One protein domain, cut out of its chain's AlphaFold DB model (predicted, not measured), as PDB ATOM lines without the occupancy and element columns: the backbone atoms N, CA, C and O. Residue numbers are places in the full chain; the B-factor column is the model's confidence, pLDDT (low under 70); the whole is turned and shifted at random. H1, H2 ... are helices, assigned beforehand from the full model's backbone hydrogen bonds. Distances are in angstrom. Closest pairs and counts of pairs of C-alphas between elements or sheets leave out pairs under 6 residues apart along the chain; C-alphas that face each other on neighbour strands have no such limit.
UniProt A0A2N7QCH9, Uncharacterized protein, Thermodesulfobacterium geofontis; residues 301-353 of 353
ATOM      1  N   GLU A 301     -32.336  95.143  21.652       93.81
ATOM      2  CA  GLU A 301     -30.936  94.955  21.281       93.81
ATOM      3  C   GLU A 301     -30.023  95.958  22.001       93.81
ATOM      4  O   GLU A 301     -28.974  95.570  22.518       93.81
ATOM      5  N   ASP A 302     -30.443  97.222  22.127       90.69
ATOM      6  CA  ASP A 302     -29.701  98.243  22.879       90.69
ATOM      7  C   ASP A 302     -29.581  97.873  24.360       90.69
ATOM      8  O   ASP A 302     -28.511  98.017  24.967       90.69
ATOM      9  N   LYS A 303     -30.663  97.333  24.937       89.88
ATOM     10  CA  LYS A 303     -30.675  96.828  26.315       89.88
ATOM     11  C   LYS A 303     -29.680  95.680  26.492       89.88
ATOM     12  O   LYS A 303     -28.871  95.728  27.418       89.88
ATOM     13  N   LEU A 304     -29.709  94.675  25.613       92.44
ATOM     14  CA  LEU A 304     -28.809  93.517  25.685       92.44
ATOM     15  C   LEU A 304     -27.341  93.925  25.495       92.44
ATOM     16  O   LEU A 304     -26.485  93.511  26.273       92.44
ATOM     17  N   LYS A 305     -27.050  94.817  24.539       94.19
ATOM     18  CA  LYS A 305     -25.703  95.385  24.348       94.19
ATOM     19  C   LYS A 305     -25.208  96.123  25.591       94.19
ATOM     20  O   LYS A 305     -24.038  96.015  25.949       94.19
ATOM     21  N   SER A 306     -26.081  96.880  26.253       91.44
ATOM     22  CA  SER A 306     -25.737  97.618  27.475       91.44
ATOM     23  C   SER A 306     -25.498  96.676  28.658       91.44
ATOM     24  O   SER A 306     -24.536  96.857  29.403       91.44
ATOM     25  N   GLN A 307     -26.319  95.632  28.787       91.25
ATOM     26  CA  GLN A 307     -26.138  94.584  29.787       91.25
ATOM     27  C   GLN A 307     -24.801  93.855  29.602       91.25
ATOM     28  O   GLN A 307     -24.078  93.667  30.579       91.25
ATOM     29  N   GLU A 308     -24.433  93.500  28.368       91.69
ATOM     30  CA  GLU A 308     -23.169  92.809  28.095       91.69
ATOM     31  C   GLU A 308     -21.952  93.684  28.415       91.69
ATOM     32  O   GLU A 308     -21.007  93.220  29.043       91.69
ATOM     33  N   LYS A 309     -22.001  94.988  28.103       92.75
ATOM     34  CA  LYS A 309     -20.938  95.932  28.498       92.75
ATOM     35  C   LYS A 309     -20.706  95.940  30.011       92.75
ATOM     36  O   LYS A 309     -19.557  95.931  30.455       92.75
ATOM     37  N   ILE A 310     -21.785  95.944  30.796       91.50
ATOM     38  CA  ILE A 310     -21.714  95.897  32.262       91.50
ATOM     39  C   ILE A 310     -21.134  94.551  32.719       91.50
ATOM     40  O   ILE A 310     -20.214  94.545  33.541       91.50
ATOM     41  N   LYS A 311     -21.592  93.427  32.143       90.88
ATOM     42  CA  LYS A 311     -21.047  92.085  32.420       90.88
ATOM     43  C   LYS A 311     -19.549  92.026  32.164       90.88
ATOM     44  O   LYS A 311     -18.804  91.703  33.083       90.88
ATOM     45  N   CYS A 312     -19.100  92.378  30.959       90.50
ATOM     46  CA  CYS A 312     -17.681  92.363  30.609       90.50
ATOM     47  C   CYS A 312     -16.857  93.228  31.569       90.50
ATOM     48  O   CYS A 312     -15.806  92.797  32.037       90.50
ATOM     49  N   SER A 313     -17.335  94.434  31.898       90.88
ATOM     50  CA  SER A 313     -16.629  95.338  32.809       90.88
ATOM     51  C   SER A 313     -16.454  94.732  34.205       90.88
ATOM     52  O   SER A 313     -15.350  94.756  34.749       90.88
ATOM     53  N   ILE A 314     -17.513  94.146  34.768       90.12
ATOM     54  CA  ILE A 314     -17.490  93.554  36.112       90.12
ATOM     55  C   ILE A 314     -16.666  92.262  36.133       90.12
ATOM     56  O   ILE A 314     -15.831  92.108  37.024       90.12
ATOM     57  N   LYS A 315     -16.818  91.381  35.132       90.00
ATOM     58  CA  LYS A 315     -15.996  90.164  34.989       90.00
ATOM     59  C   LYS A 315     -14.508  90.508  34.947       90.00
ATOM     60  O   LYS A 315     -13.730  89.958  35.718       90.00
ATOM     61  N   ASN A 316     -14.127  91.484  34.122       88.94
ATOM     62  CA  ASN A 316     -12.733  91.909  33.992       88.94
ATOM     63  C   ASN A 316     -12.187  92.547  35.275       88.94
ATOM     64  O   ASN A 316     -11.016  92.369  35.596       88.94
ATOM     65  N   LYS A 317     -13.012  93.311  36.001       92.62
ATOM     66  CA  LYS A 317     -12.573  94.045  37.195       92.62
ATOM     67  C   LYS A 317     -12.468  93.168  38.443       92.62
ATOM     68  O   LYS A 317     -11.592  93.413  39.265       92.62
ATOM     69  N   PHE A 318     -13.359  92.192  38.598       90.50
ATOM     70  CA  PHE A 318     -13.485  91.405  39.829       90.50
ATOM     71  C   PHE A 318     -13.186  89.910  39.650       90.50
ATOM     72  O   PHE A 318     -13.197  89.174  40.628       90.50
ATOM     73  N   GLY A 319     -12.897  89.451  38.429       88.19
ATOM     74  CA  GLY A 319     -12.506  88.064  38.161       88.19
ATOM     75  C   GLY A 319     -13.652  87.052  38.225       88.19
ATOM     76  O   GLY A 319     -13.394  85.854  38.310       88.19
ATOM     77  N   PHE A 320     -14.909  87.501  38.183       84.19
ATOM     78  CA  PHE A 320     -16.062  86.600  38.122       84.19
ATOM     79  C   PHE A 320     -16.104  85.859  36.776       84.19
ATOM     80  O   PHE A 320     -15.990  86.482  35.717       84.19
ATOM     81  N   SER A 321     -16.310  84.539  36.806       81.75
ATOM     82  CA  SER A 321     -16.479  83.716  35.600       81.75
ATOM     83  C   SER A 321     -17.811  84.013  34.906       81.75
ATOM     84  O   SER A 321     -17.861  84.244  33.690       81.75
ATOM     85  N   GLU A 322     -18.891  84.085  35.684       84.75
ATOM     86  CA  GLU A 322     -20.259  84.297  35.215       84.75
ATOM     87  C   GLU A 322     -21.033  85.258  36.122       84.75
ATOM     88  O   GLU A 322     -20.684  85.473  37.279       84.75
ATOM     89  N   ILE A 323     -22.039  85.915  35.537       87.25
ATOM     90  CA  ILE A 323     -22.955  86.817  36.238       87.25
ATOM     91  C   ILE A 323     -24.355  86.533  35.701       87.25
ATOM     92  O   ILE A 323     -24.670  86.895  34.557       87.25
ATOM     93  N   ASP A 324     -25.176  85.899  36.533       84.88
ATOM     94  CA  ASP A 324     -26.530  85.476  36.177       84.88
ATOM     95  C   ASP A 324     -27.536  86.622  36.299       84.88
ATOM     96  O   ASP A 324     -28.304  86.893  35.372       84.88
ATOM     97  N   ILE A 325     -27.496  87.341  37.426       85.94
ATOM     98  CA  ILE A 325     -28.490  88.355  37.792       85.94
ATOM     99  C   ILE A 325     -27.800  89.671  38.157       85.94
ATOM    100  O   ILE A 325     -26.808  89.699  38.881       85.94
ATOM    101  N   PHE A 326     -28.372  90.779  37.678       85.50
ATOM    102  CA  PHE A 326     -28.061  92.121  38.164       85.50
ATOM    103  C   PHE A 326     -29.227  92.666  38.970       85.50
ATOM    104  O   PHE A 326     -30.334  92.799  38.449       85.50
ATOM    105  N   ILE A 327     -28.943  93.039  40.214       87.56
ATOM    106  CA  ILE A 327     -29.853  93.799  41.063       87.56
ATOM    107  C   ILE A 327     -29.225  95.177  41.250       87.56
ATOM    108  O   ILE A 327     -28.083  95.293  41.687       87.56
ATOM    109  N   THR A 328     -29.951  96.225  40.871       89.12
ATOM    110  CA  THR A 328     -29.476  97.608  40.967       89.12
ATOM    111  C   THR A 328     -30.531  98.481  41.624       89.12
ATOM    112  O   THR A 328     -31.676  98.488  41.174       89.12
ATOM    113  N   HIS A 329     -30.125  99.288  42.599       92.50
ATOM    114  CA  HIS A 329     -30.937 100.371  43.143       92.50
ATOM    115  C   HIS A 329     -30.196 101.690  42.921       92.50
ATOM    116  O   HIS A 329     -29.159 101.947  43.528       92.50
ATOM    117  N   VAL A 330     -30.706 102.524  42.010       90.50
ATOM    118  CA  VAL A 330     -30.091 103.811  41.661       90.50
ATOM    119  C   VAL A 330     -30.994 104.942  42.128       90.50
ATOM    120  O   VAL A 330     -32.102 105.115  41.625       90.50
ATOM    121  N   CYS A 331     -30.532 105.718  43.103       90.31
ATOM    122  CA  CYS A 331     -31.306 106.812  43.671       90.31
ATOM    123  C   CYS A 331     -30.411 107.829  44.399       90.31
ATOM    124  O   CYS A 331     -29.210 107.632  44.572       90.31
ATOM    125  N   ARG A 332     -31.007 108.950  44.826       86.88
ATOM    126  CA  ARG A 332     -30.351 109.902  45.736       86.88
ATOM    127  C   ARG A 332     -30.150 109.253  47.108       86.88
ATOM    128  O   ARG A 332     -31.033 108.542  47.579       86.88
ATOM    129  N   LEU A 333     -29.042 109.569  47.776       88.25
ATOM    130  CA  LEU A 333     -28.695 109.005  49.082       88.25
ATOM    131  C   LEU A 333     -29.515 109.644  50.221       88.25
ATOM    132  O   LEU A 333     -29.016 110.468  50.981       88.25
ATOM    133  N   VAL A 334     -30.795 109.284  50.322       85.38
ATOM    134  CA  VAL A 334     -31.705 109.728  51.390       85.38
ATOM    135  C   VAL A 334     -32.479 108.541  51.964       85.38
ATOM    136  O   VAL A 334     -32.771 107.582  51.248       85.38
ATOM    137  N   LYS A 335     -32.836 108.599  53.256       83.62
ATOM    138  CA  LYS A 335     -33.492 107.487  53.980       83.62
ATOM    139  C   LYS A 335     -34.765 106.992  53.289       83.62
ATOM    140  O   LYS A 335     -34.986 105.786  53.200       83.62
ATOM    141  N   SER A 336     -35.554 107.922  52.757       84.06
ATOM    142  CA  SER A 336     -36.811 107.666  52.046       84.06
ATOM    143  C   SER A 336     -36.645 106.905  50.727       84.06
ATOM    144  O   SER A 336     -37.635 106.447  50.167       84.06
ATOM    145  N   LYS A 337     -35.416 106.721  50.223       88.69
ATOM    146  CA  LYS A 337     -35.160 105.838  49.077       88.69
ATOM    147  C   LYS A 337     -34.998 104.374  49.448       88.69
ATOM    148  O   LYS A 337     -34.968 103.551  48.554       88.69
ATOM    149  N   GLY A 338     -34.948 104.025  50.731       89.19
ATOM    150  CA  GLY A 338     -35.096 102.628  51.134       89.19
ATOM    151  C   GLY A 338     -33.896 101.725  50.850       89.19
ATOM    152  O   GLY A 338     -34.040 100.523  51.018       89.19
ATOM    153  N   ILE A 339     -32.715 102.262  50.506       90.62
ATOM    154  CA  ILE A 339     -31.487 101.466  50.265       90.62
ATOM    155  C   ILE A 339     -31.172 100.529  51.447       90.62
ATOM    156  O   ILE A 339     -30.670  99.424  51.278       90.62
ATOM    157  N   TRP A 340     -31.504 100.944  52.670       88.44
ATOM    158  CA  TRP A 340     -31.351 100.111  53.862       88.44
ATOM    159  C   TRP A 340     -32.113  98.779  53.762       88.44
ATOM    160  O   TRP A 340     -31.618  97.773  54.258       88.44
ATOM    161  N   ARG A 341     -33.274  98.741  53.087       89.94
ATOM    162  CA  ARG A 341     -34.033  97.504  52.839       89.94
ATOM    163  C   ARG A 341     -33.290  96.566  51.913       89.94
ATOM    164  O   ARG A 341     -33.349  95.362  52.140       89.94
ATOM    165  N   ASP A 342     -32.585  97.102  50.921       91.88
ATOM    166  CA  ASP A 342     -31.791  96.285  50.009       91.88
ATOM    167  C   ASP A 342     -30.710  95.540  50.782       91.88
ATOM    168  O   ASP A 342     -30.543  94.348  50.579       91.88
ATOM    169  N   PHE A 343     -30.021  96.198  51.722       90.25
ATOM    170  CA  PHE A 343     -29.008  95.531  52.544       90.25
ATOM    171  C   PHE A 343     -29.596  94.410  53.409       90.25
ATOM    172  O   PHE A 343     -29.000  93.339  53.493       90.25
ATOM    173  N   PHE A 344     -30.773  94.621  54.010       90.56
ATOM    174  CA  PHE A 344     -31.459  93.550  54.738       90.56
ATOM    175  C   PHE A 344     -31.865  92.406  53.805       90.56
ATOM    176  O   PHE A 344     -31.619  91.247  54.124       90.56
ATOM    177  N   LEU A 345     -32.451  92.718  52.645       91.75
ATOM    178  CA  LEU A 345     -32.857  91.720  51.657       91.75
ATOM    179  C   LEU A 345     -31.658  90.911  51.156       91.75
ATOM    180  O   LEU A 345     -31.726  89.688  51.139       91.75
ATOM    181  N   LEU A 346     -30.566  91.577  50.780       92.50
ATOM    182  CA  LEU A 346     -29.348  90.934  50.292       92.50
ATOM    183  C   LEU A 346     -28.747  90.007  51.350       92.50
ATOM    184  O   LEU A 346     -28.366  88.896  51.011       92.50
ATOM    185  N   PHE A 347     -28.764  90.389  52.631       93.00
ATOM    186  CA  PHE A 347     -28.339  89.500  53.715       93.00
ATOM    187  C   PHE A 347     -29.193  88.224  53.809       93.00
ATOM    188  O   PHE A 347     -28.675  87.140  54.067       93.00
ATOM    189  N   TYR A 348     -30.509  88.322  53.598       93.81
ATOM    190  CA  TYR A 348     -31.364  87.133  53.553       93.81
ATOM    191  C   TYR A 348     -31.120  86.291  52.298       93.81
ATOM    192  O   TYR A 348     -31.119  85.067  52.396       93.81
ATOM    193  N   LEU A 349     -30.898  86.926  51.145       91.94
ATOM    194  CA  LEU A 349     -30.589  86.223  49.899       91.94
ATOM    195  C   LEU A 349     -29.256  85.467  49.994       91.94
ATOM    196  O   LEU A 349     -29.220  84.311  49.595       91.94
ATOM    197  N   ASP A 350     -28.225  86.051  50.609       89.94
ATOM    198  CA  ASP A 350     -26.927  85.398  50.865       89.94
ATOM    199  C   ASP A 350     -27.029  84.159  51.773       89.94
ATOM    200  O   ASP A 350     -26.108  83.357  51.816       89.94
ATOM    201  N   ASN A 351     -28.116  83.997  52.535       91.50
ATOM    202  CA  ASN A 351     -28.353  82.779  53.320       91.50
ATOM    203  C   ASN A 351     -29.156  81.717  52.547       91.50
ATOM    204  O   ASN A 351     -29.261  80.578  53.004       91.50
ATOM    205  N   LEU A 352     -29.790  82.093  51.433       88.94
ATOM    206  CA  LEU A 352     -30.593  81.198  50.596       88.94
ATOM    207  C   LEU A 352     -29.791  80.585  49.442       88.94
ATOM    208  O   LEU A 352     -30.202  79.546  48.919       88.94
ATOM    209  N   PHE A 353     -28.689  81.224  49.053       79.12
ATOM    210  CA  PHE A 353     -27.746  80.788  48.023       79.12
ATOM    211  C   PHE A 353     -26.378  80.539  48.651       79.12
ATOM    212  O   PHE A 353     -25.667  79.642  48.144       79.12
TER     213      PHE A 353
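What this domain is: This is residues 301 to 353 of the 353 residues of an uncharacterized protein of Thermodesulfobacterium geofontis (UniProt A0A2N7QCH9). A long helix, H1, leads into a winding link, residues 319 to 338, that crosses the open space between H1 and a shorter helix, H2, near the other end of the model. The whole is an open, loose frame. The printed part has 53 residues, with two named helices, H1 then H2, and no named strand; its class is all helix. The radius of gyration of the C-alphas is 13.9 A, and they span 32 by 27 by 20 A.

How they stand to each other: H1, residues 301 to 318, and H2, residues 339 to 349, are apart, with no C-alpha of the one within 8 A of the other. In H1 and H2 every O i to N i+4 pair is within hydrogen-bond range. Residues 301 to 306, which belong to H1, stand free, as do residues 347 to 353, of which 347 to 349 belong to H2.

Where its parts are: H1 begins at C-alpha 301 (-30.936, 94.955, 21.281) and is 25.7 A long from first to last C-alpha. H2 is 15.3 A long and ends at C-alpha 349 (-30.589, 86.223, 49.899).

The domain as a whole: The C-alphas farthest apart, those of Ser 321 and Ser 336, are 35.5 A apart. The link from H1 to H2 is long, 20 residues. The printed part has no cut, and no printed residue has a pLDDT under 70.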